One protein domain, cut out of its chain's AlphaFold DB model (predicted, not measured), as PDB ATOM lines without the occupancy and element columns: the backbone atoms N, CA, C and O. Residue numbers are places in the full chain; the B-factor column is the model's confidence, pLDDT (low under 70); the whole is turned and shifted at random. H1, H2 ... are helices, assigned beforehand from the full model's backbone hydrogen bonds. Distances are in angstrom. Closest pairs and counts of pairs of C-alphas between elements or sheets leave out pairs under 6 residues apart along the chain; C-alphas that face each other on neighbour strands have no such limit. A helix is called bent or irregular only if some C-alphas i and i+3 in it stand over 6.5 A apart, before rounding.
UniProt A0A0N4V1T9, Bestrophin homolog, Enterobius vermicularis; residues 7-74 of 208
ATOM      1  N   GLN A   7     190.824 203.456 234.955       81.62
ATOM      2  CA  GLN A   7     191.868 203.767 235.937       81.62
ATOM      3  C   GLN A   7     191.289 204.121 237.315       81.62
ATOM      4  O   GLN A   7     191.853 203.727 238.332       81.62
ATOM      5  N   ASP A   8     190.128 204.782 237.360       75.44
ATOM      6  CA  ASP A   8     189.443 205.125 238.615       75.44
ATOM      7  C   ASP A   8     188.906 203.874 239.341       75.44
ATOM      8  O   ASP A   8     188.727 203.881 240.561       75.44
ATOM      9  N   LEU A   9     188.678 202.787 238.595       79.62
ATOM     10  CA  LEU A   9     188.229 201.484 239.094       79.62
ATOM     11  C   LEU A   9     189.370 200.490 239.347       79.62
ATOM     12  O   LEU A   9     189.109 199.387 239.819       79.62
ATOM     13  N   ALA A  10     190.625 200.864 239.083       82.00
ATOM     14  CA  ALA A  10     191.768 199.975 239.294       82.00
ATOM     15  C   ALA A  10     191.956 199.597 240.776       82.00
ATOM     16  O   ALA A  10     192.488 198.535 241.086       82.00
ATOM     17  N   THR A  11     191.485 200.441 241.701       80.56
ATOM     18  CA  THR A  11     191.445 200.140 243.137       80.56
ATOM     19  C   THR A  11     190.006 199.931 243.604       80.56
ATOM     20  O   THR A  11     189.186 200.849 243.512       80.56
ATOM     21  N   ALA A  12     189.713 198.756 244.169       75.75
ATOM     22  CA  ALA A  12     188.403 198.388 244.710       75.75
ATOM     23  C   ALA A  12     188.129 199.066 246.068       75.75
ATOM     24  O   ALA A  12     188.100 198.427 247.118       75.75
ATOM     25  N   ARG A  13     187.968 200.394 246.067       84.81
ATOM     26  CA  ARG A  13     187.602 201.186 247.249       84.81
ATOM     27  C   ARG A  13     186.131 201.593 247.160       84.81
ATOM     28  O   ARG A  13     185.662 202.044 246.124       84.81
ATOM     29  N   ILE A  14     185.399 201.546 248.270       83.69
ATOM     30  CA  ILE A  14     183.994 202.010 248.310       83.69
ATOM     31  C   ILE A  14     183.890 203.484 247.876       83.69
ATOM     32  O   ILE A  14     182.985 203.870 247.138       83.69
ATOM     33  N   GLY A  15     184.878 204.301 248.255       83.69
ATOM     34  CA  GLY A  15     184.957 205.702 247.843       83.69
ATOM     35  C   GLY A  15     185.143 205.915 246.333       83.69
ATOM     36  O   GLY A  15     184.680 206.934 245.820       83.69
ATOM     37  N   SER A  16     185.774 204.984 245.601       82.38
ATOM     38  CA  SER A  16     185.886 205.092 244.137       82.38
ATOM     39  C   SER A  16     184.567 204.736 243.446       82.38
ATOM     40  O   SER A  16     184.174 205.434 242.511       82.38
ATOM     41  N   LEU A  17     183.821 203.754 243.963       83.50
ATOM     42  CA  LEU A  17     182.479 203.414 243.472       83.50
ATOM     43  C   LEU A  17     181.470 204.550 243.697       83.50
ATOM     44  O   LEU A  17     180.759 204.933 242.768       83.50
ATOM     45  N   LEU A  18     181.444 205.146 244.894       85.62
ATOM     46  CA  LEU A  18     180.573 206.291 245.193       85.62
ATOM     47  C   LEU A  18     180.894 207.500 244.306       85.62
ATOM     48  O   LEU A  18     179.992 208.158 243.789       85.62
ATOM     49  N   ARG A  19     182.185 207.767 244.076       84.50
ATOM     50  CA  ARG A  19     182.631 208.830 243.168       84.50
ATOM     51  C   ARG A  19     182.188 208.579 241.726       84.50
ATOM     52  O   ARG A  19     181.830 209.530 241.036       84.50
ATOM     53  N   LEU A  20     182.194 207.323 241.275       86.62
ATOM     54  CA  LEU A  20     181.710 206.954 239.946       86.62
ATOM     55  C   LEU A  20     180.191 207.146 239.827       86.62
ATOM     56  O   LEU A  20     179.727 207.701 238.833       86.62
ATOM     57  N   LEU A  21     179.432 206.748 240.852       86.19
ATOM     58  CA  LEU A  21     177.972 206.863 240.875       86.19
ATOM     59  C   LEU A  21     177.499 208.322 240.864       86.19
ATOM     60  O   LEU A  21     176.514 208.645 240.204       86.19
ATOM     61  N   LEU A  22     178.220 209.217 241.542       87.25
ATOM     62  CA  LEU A  22     177.915 210.653 241.597       87.25
ATOM     63  C   LEU A  22     178.541 211.466 240.451       87.25
ATOM     64  O   LEU A  22     178.473 212.696 240.440       87.25
ATOM     65  N   ARG A  23     179.156 210.817 239.458       87.94
ATOM     66  CA  ARG A  23     179.773 211.519 238.330       87.94
ATOM     67  C   ARG A  23     178.704 212.125 237.416       87.94
ATOM     68  O   ARG A  23     177.793 211.443 236.968       87.94
ATOM     69  N   TRP A  24     178.860 213.400 237.056       86.94
ATOM     70  CA  TRP A  24     177.924 214.078 236.148       86.94
ATOM     71  C   TRP A  24     178.158 213.745 234.667       86.94
ATOM     72  O   TRP A  24     177.246 213.355 233.939       86.94
ATOM     73  N   LYS A  25     179.397 213.893 234.176       84.88
ATOM     74  CA  LYS A  25     179.716 213.643 232.760       84.88
ATOM     75  C   LYS A  25     179.572 212.150 232.445       84.88
ATOM     76  O   LYS A  25     180.381 211.353 232.903       84.88
ATOM     77  N   GLY A  26     178.533 211.825 231.668       79.50
ATOM     78  CA  GLY A  26     178.141 210.468 231.257       79.50
ATOM     79  C   GLY A  26     177.871 209.507 232.410       79.50
ATOM     80  O   GLY A  26     177.992 208.301 232.227       79.50
ATOM     81  N   GLY A  27     177.518 210.043 233.580       84.75
ATOM     82  CA  GLY A  27     176.904 209.256 234.638       84.75
ATOM     83  C   GLY A  27     175.387 209.197 234.483       84.75
ATOM     84  O   GLY A  27     174.789 209.918 233.679       84.75
ATOM     85  N   ILE A  28     174.773 208.341 235.296       89.00
ATOM     86  CA  ILE A  28     173.336 208.036 235.270       89.00
ATOM     87  C   ILE A  28     172.499 209.300 235.505       89.00
ATOM     88  O   ILE A  28     171.507 209.525 234.816       89.00
ATOM     89  N   TRP A  29     172.952 210.183 236.399       90.75
ATOM     90  CA  TRP A  29     172.257 211.427 236.734       90.75
ATOM     91  C   TRP A  29     172.020 212.324 235.523       90.75
ATOM     92  O   TRP A  29     170.921 212.839 235.361       90.75
ATOM     93  N   LYS A  30     172.990 212.451 234.611       90.25
ATOM     94  CA  LYS A  30     172.805 213.254 233.394       90.25
ATOM     95  C   LYS A  30     171.746 212.658 232.458       90.25
ATOM     96  O   LYS A  30     171.144 213.402 231.693       90.25
ATOM     97  N   SER A  31     171.530 211.344 232.501       88.88
ATOM     98  CA  SER A  31     170.509 210.685 231.684       88.88
ATOM     99  C   SER A  31     169.115 210.776 232.300       88.88
ATOM    100  O   SER A  31     168.155 210.869 231.552       88.88
ATOM    101  N   VAL A  32     169.006 210.739 233.632       94.00
ATOM    102  CA  VAL A  32     167.722 210.559 234.339       94.00
ATOM    103  C   VAL A  32     167.197 211.853 234.972       94.00
ATOM    104  O   VAL A  32     166.018 211.933 235.293       94.00
ATOM    105  N   TYR A  33     168.028 212.891 235.155       94.00
ATOM    106  CA  TYR A  33     167.619 214.088 235.909       94.00
ATOM    107  C   TYR A  33     166.354 214.760 235.357       94.00
ATOM    108  O   TYR A  33     165.542 215.233 236.143       94.00
ATOM    109  N   PHE A  34     166.177 214.797 234.033       94.81
ATOM    110  CA  PHE A  34     165.004 215.420 233.423       94.81
ATOM    111  C   PHE A  34     163.727 214.637 233.747       94.81
ATOM    112  O   PHE A  34     162.763 215.224 234.238       94.81
ATOM    113  N   ASP A  35     163.752 213.313 233.562       95.12
ATOM    114  CA  ASP A  35     162.626 212.430 233.883       95.12
ATOM    115  C   ASP A  35     162.301 212.460 235.382       95.12
ATOM    116  O   ASP A  35     161.134 212.511 235.768       95.12
ATOM    117  N   LEU A  36     163.331 212.502 236.236       95.19
ATOM    118  CA  LEU A  36     163.171 212.592 237.686       95.19
ATOM    119  C   LEU A  36     162.509 213.910 238.099       95.19
ATOM    120  O   LEU A  36     161.569 213.892 238.886       95.19
ATOM    121  N   ILE A  37     162.966 215.043 237.560       96.94
ATOM    122  CA  ILE A  37     162.370 216.356 237.841       96.94
ATOM    123  C   ILE A  37     160.914 216.383 237.375       96.94
ATOM    124  O   ILE A  37     160.043 216.807 238.134       96.94
ATOM    125  N   LEU A  38     160.635 215.903 236.161       97.44
ATOM    126  CA  LEU A  38     159.279 215.843 235.621       97.44
ATOM    127  C   LEU A  38     158.360 214.994 236.510       97.44
ATOM    128  O   LEU A  38     157.260 215.429 236.859       97.44
ATOM    129  N   TRP A  39     158.831 213.818 236.930       96.81
ATOM    130  CA  TRP A  39     158.102 212.936 237.838       96.81
ATOM    131  C   TRP A  39     157.871 213.586 239.209       96.81
ATOM    132  O   TRP A  39     156.748 213.583 239.711       96.81
ATOM    133  N   SER A  40     158.897 214.212 239.794       97.75
ATOM    134  CA  SER A  40     158.796 214.893 241.089       97.75
ATOM    135  C   SER A  40     157.834 216.078 241.052       97.75
ATOM    136  O   SER A  40     157.057 216.257 241.991       97.75
ATOM    137  N   ILE A  41     157.839 216.869 239.977       98.06
ATOM    138  CA  ILE A  41     156.892 217.975 239.787       98.06
ATOM    139  C   ILE A  41     155.469 217.430 239.683       98.06
ATOM    140  O   ILE A  41     154.598 217.883 240.422       98.06
ATOM    141  N   GLY A  42     155.230 216.430 238.828       97.81
ATOM    142  CA  GLY A  42     153.908 215.818 238.676       97.81
ATOM    143  C   GLY A  42     153.376 215.241 239.989       97.81
ATOM    144  O   GLY A  42     152.248 215.538 240.387       97.81
ATOM    145  N   TYR A  43     154.213 214.496 240.715       96.94
ATOM    146  CA  TYR A  43     153.877 213.963 242.034       96.94
ATOM    147  C   TYR A  43     153.535 215.079 243.030       96.94
ATOM    148  O   TYR A  43     152.522 215.007 243.728       96.94
ATOM    149  N   THR A  44     154.344 216.139 243.067       97.19
ATOM    150  CA  THR A  44     154.132 217.272 243.978       97.19
ATOM    151  C   THR A  44     152.841 218.019 243.654       97.19
ATOM    152  O   THR A  44     152.101 218.355 244.573       97.19
ATOM    153  N   ILE A  45     152.519 218.232 242.374       97.50
ATOM    154  CA  ILE A  45     151.259 218.864 241.950       97.50
ATOM    155  C   ILE A  45     150.060 218.056 242.455       97.50
ATOM    156  O   ILE A  45     149.160 218.621 243.076       97.50
ATOM    157  N   ILE A  46     150.066 216.734 242.256       96.19
ATOM    158  CA  ILE A  46     148.990 215.853 242.735       96.19
ATOM    159  C   ILE A  46     148.895 215.904 244.266       96.19
ATOM    160  O   ILE A  46     147.798 216.025 244.813       96.19
ATOM    161  N   ALA A  47     150.032 215.868 244.965       95.88
ATOM    162  CA  ALA A  47     150.077 215.940 246.423       95.88
ATOM    163  C   ALA A  47     149.540 217.275 246.967       95.88
ATOM    164  O   ALA A  47     148.828 217.282 247.973       95.88
ATOM    165  N   VAL A  48     149.848 218.397 246.310       97.06
ATOM    166  CA  VAL A  48     149.314 219.719 246.664       97.06
ATOM    167  C   VAL A  48     147.807 219.751 246.440       97.06
ATOM    168  O   VAL A  48     147.081 220.056 247.380       97.06
ATOM    169  N   ILE A  49     147.322 219.340 245.262       96.31
ATOM    170  CA  ILE A  49     145.885 219.290 244.945       96.31
ATOM    171  C   ILE A  49     145.118 218.459 245.986       96.31
ATOM    172  O   ILE A  49     144.099 218.915 246.508       96.31
ATOM    173  N   TYR A  50     145.633 217.278 246.345       95.06
ATOM    174  CA  TYR A  50     145.036 216.414 247.365       95.06
ATOM    175  C   TYR A  50     144.929 217.100 248.737       95.06
ATOM    176  O   TYR A  50     143.909 216.958 249.413       95.06
ATOM    177  N   ARG A  51     145.960 217.849 249.150       94.12
ATOM    178  CA  ARG A  51     146.023 218.493 250.473       94.12
ATOM    179  C   ARG A  51     145.248 219.804 250.563       94.12
ATOM    180  O   ARG A  51     144.676 220.070 251.613       94.12
ATOM    181  N   THR A  52     145.267 220.634 249.520       94.56
ATOM    182  CA  THR A  52     144.729 222.005 249.586       94.56
ATOM    183  C   THR A  52     143.358 222.158 248.948       94.56
ATOM    184  O   THR A  52     142.614 223.048 249.346       94.56
ATOM    185  N   THR A  53     143.030 221.337 247.947       94.56
ATOM    186  CA  THR A  53     141.880 221.590 247.064       94.56
ATOM    187  C   THR A  53     140.762 220.563 247.235       94.56
ATOM    188  O   THR A  53     139.593 220.919 247.111       94.56
ATOM    189  N   LEU A  54     141.088 219.295 247.508       94.38
ATOM    190  CA  LEU A  54     140.078 218.237 247.624       94.38
ATOM    191  C   LEU A  54     139.297 218.317 248.940       94.38
ATOM    192  O   LEU A  54     139.872 218.452 250.019       94.38
ATOM    193  N   SER A  55     137.982 218.120 248.848       95.69
ATOM    194  CA  SER A  55     137.120 217.951 250.020       95.69
ATOM    195  C   SER A  55     137.337 216.587 250.700       95.69
ATOM    196  O   SER A  55     137.821 215.645 250.062       95.69
ATOM    197  N   PRO A  56     136.924 216.411 251.970       94.25
ATOM    198  CA  PRO A  56     137.083 215.140 252.684       94.25
ATOM    199  C   PRO A  56     136.440 213.942 251.969       94.25
ATOM    200  O   PRO A  56     136.969 212.832 252.005       94.25
ATOM    201  N   GLN A  57     135.307 214.147 251.290       94.62
ATOM    202  CA  GLN A  57     134.652 213.108 250.495       94.62
ATOM    203  C   GLN A  57     135.482 212.748 249.256       94.62
ATOM    204  O   GLN A  57     135.691 211.567 248.987       94.62
ATOM    205  N   GLN A  58     136.013 213.743 248.540       94.31
ATOM    206  CA  GLN A  58     136.860 213.521 247.363       94.31
ATOM    207  C   GLN A  58     138.187 212.846 247.727       94.31
ATOM    208  O   GLN A  58     138.656 211.986 246.985       94.31
ATOM    209  N   GLN A  59     138.771 213.174 248.883       95.25
ATOM    210  CA  GLN A  59     139.981 212.514 249.382       95.25
ATOM    211  C   GLN A  59     139.766 211.014 249.623       95.25
ATOM    212  O   GLN A  59     140.657 210.220 249.322       95.25
ATOM    213  N   ARG A  60     138.584 210.606 250.115       95.00
ATOM    214  CA  ARG A  60     138.230 209.183 250.271       95.00
ATOM    215  C   ARG A  60     138.149 208.477 248.921       95.00
ATOM    216  O   ARG A  60     138.711 207.399 248.769       95.00
ATOM    217  N   THR A  61     137.506 209.096 247.932       94.94
ATOM    218  CA  THR A  61     137.451 208.546 246.570       94.94
ATOM    219  C   THR A  61     138.846 208.452 245.950       94.94
ATOM    220  O   THR A  61     139.186 207.426 245.370       94.94
ATOM    221  N   PHE A  62     139.688 209.474 246.122       95.12
ATOM    222  CA  PHE A  62     141.072 209.456 245.645       95.12
ATOM    223  C   PHE A  62     141.890 208.327 246.289       95.12
ATOM    224  O   PHE A  62     142.635 207.641 245.595       95.12
ATOM    225  N   ALA A  63     141.711 208.073 247.590       93.81
ATOM    226  CA  ALA A  63     142.375 206.965 248.275       93.81
ATOM    227  C   ALA A  63     142.001 205.595 247.676       93.81
ATOM    228  O   ALA A  63     142.878 204.751 247.497       93.81
ATOM    229  N   LEU A  64     140.733 205.397 247.295       94.88
ATOM    230  CA  LEU A  64     140.295 204.179 246.604       94.88
ATOM    231  C   LEU A  64     140.955 204.031 245.227       94.88
ATOM    232  O   LEU A  64     141.361 202.931 244.860       94.88
ATOM    233  N   VAL A  65     141.117 205.131 244.485       94.00
ATOM    234  CA  VAL A  65     141.826 205.125 243.194       94.00
ATOM    235  C   VAL A  65     143.297 204.758 243.383       94.00
ATOM    236  O   VAL A  65     143.807 203.907 242.660       94.00
ATOM    237  N   VAL A  66     143.979 205.335 244.377       93.88
ATOM    238  CA  VAL A  66     145.380 204.993 244.683       93.88
ATOM    239  C   VAL A  66     145.514 203.517 245.049       93.88
ATOM    240  O   VAL A  66     146.414 202.844 244.548       93.88
ATOM    241  N   GLN A  67     144.605 202.992 245.872       92.19
ATOM    242  CA  GLN A  67     144.603 201.580 246.244       92.19
ATOM    243  C   GLN A  67     144.380 200.676 245.023       92.19
ATOM    244  O   GLN A  67     145.105 199.696 244.848       92.19
ATOM    245  N   PHE A  68     143.447 201.040 244.140       91.12
ATOM    246  CA  PHE A  68     143.230 200.347 242.873       91.12
ATOM    247  C   PHE A  68     144.498 200.346 242.005       91.12
ATOM    248  O   PHE A  68     144.921 199.290 241.544       91.12
ATOM    249  N   CYS A  69     145.161 201.497 241.850       90.06
ATOM    250  CA  CYS A  69     146.414 201.610 241.102       90.06
ATOM    251  C   CYS A  69     147.554 200.789 241.722       90.06
ATOM    252  O   CYS A  69     148.308 200.152 240.992       90.06
ATOM    253  N   SER A  70     147.665 200.753 243.054       87.25
ATOM    254  CA  SER A  70     148.708 199.983 243.748       87.25
ATOM    255  C   SER A  70     148.602 198.475 243.507       87.25
ATOM    256  O   SER A  70     149.611 197.776 243.516       87.25
ATOM    257  N   GLY A  71     147.398 197.973 243.205       85.25
ATOM    258  CA  GLY A  71     147.188 196.574 242.833       85.25
ATOM    259  C   GLY A  71     147.883 196.167 241.528       85.25
ATOM    260  O   GLY A  71     148.195 194.990 241.352       85.25
ATOM    261  N   PHE A  72     148.172 197.116 240.631       82.56
ATOM    262  CA  PHE A  72     148.845 196.834 239.358       82.56
ATOM    263  C   PHE A  72     150.369 196.749 239.473       82.56
ATOM    264  O   PHE A  72     150.997 196.173 238.584       82.56
ATOM    265  N   ASP A  73     150.961 197.263 240.554       76.44
ATOM    266  CA  ASP A  73     152.419 197.274 240.747       76.44
ATOM    267  C   ASP A  73     152.988 195.842 240.818       76.44
ATOM    268  O   ASP A  73     154.049 195.540 240.275       76.44
ATOM    269  N   SER A  74     152.210 194.911 241.377       72.00
ATOM    270  CA  SER A  74     152.553 193.484 241.448       72.00
ATOM    271  C   SER A  74     152.321 192.710 240.143       72.00
ATOM    272  O   SER A  74     152.777 191.573 240.025       72.00
TER     273      SER A  74
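What this domain is: This is residues 7 to 74 of the 208 residues of the protein "Bestrophin homolog" of Enterobius vermicularis (UniProt A0A0N4V1T9). One long helix, H2, makes most of the length, with a shorter helix at each end: H3 turns back from its far end to make an open V with it, and the small helix H1 stands crosswise off its near end. The three helices have no shared core, and most of H2 stands free. The printed part has 68 residues, with three named helices in the order H1, H2, H3 and no named strand; the class is all helix. It is extended, with a radius of gyration of the C-alphas of 19.8 A and spans of 60 by 25 by 17 A.

Where its parts are: Find C-alpha 14 at (183.994, 202.010, 248.310); from there H1 runs through residues 14 to 21. Go on to C-alpha 28 at (173.336, 208.036, 235.270), where H2 begins; it holds residues 28 to 52 and measures 34.9 A. H2 is irregular, with C-alphas 31 and 34 7.5 A apart, and has a kink of 37 degrees near residue 35. H3, residues 56 to 70, measures 21.1 A and ends at C-alpha 70, (148.708, 199.983, 243.748).

How they stand to each other: Look first at Leu 21 and Ile 28, whose C-alphas, 7.4 A apart, are the closest of H1 and H2. These helices are close but not clearly touching, and about perpendicular at 78 degrees. H2 and H3 are also close but not clearly touching; their closest C-alphas, of Tyr 50 and Gln 59, are 6.7 A apart. They run opposite ways at a shallow tilt of 33 degrees, only just short of steep. H1 and H3 are apart. In H1 and H3 every O i to N i+4 pair is within hydrogen-bond range; in H2, 19 of 21 are.

The domain as a whole: The two C-alphas farthest apart, of Gln 7 and Gln 57, are 59.8 A apart. The link from H1 to H2 is short, and that from H2 to H3 is tight. The printed part has no cut. Its mean pLDDT is 90.1, and no printed residue is under 70.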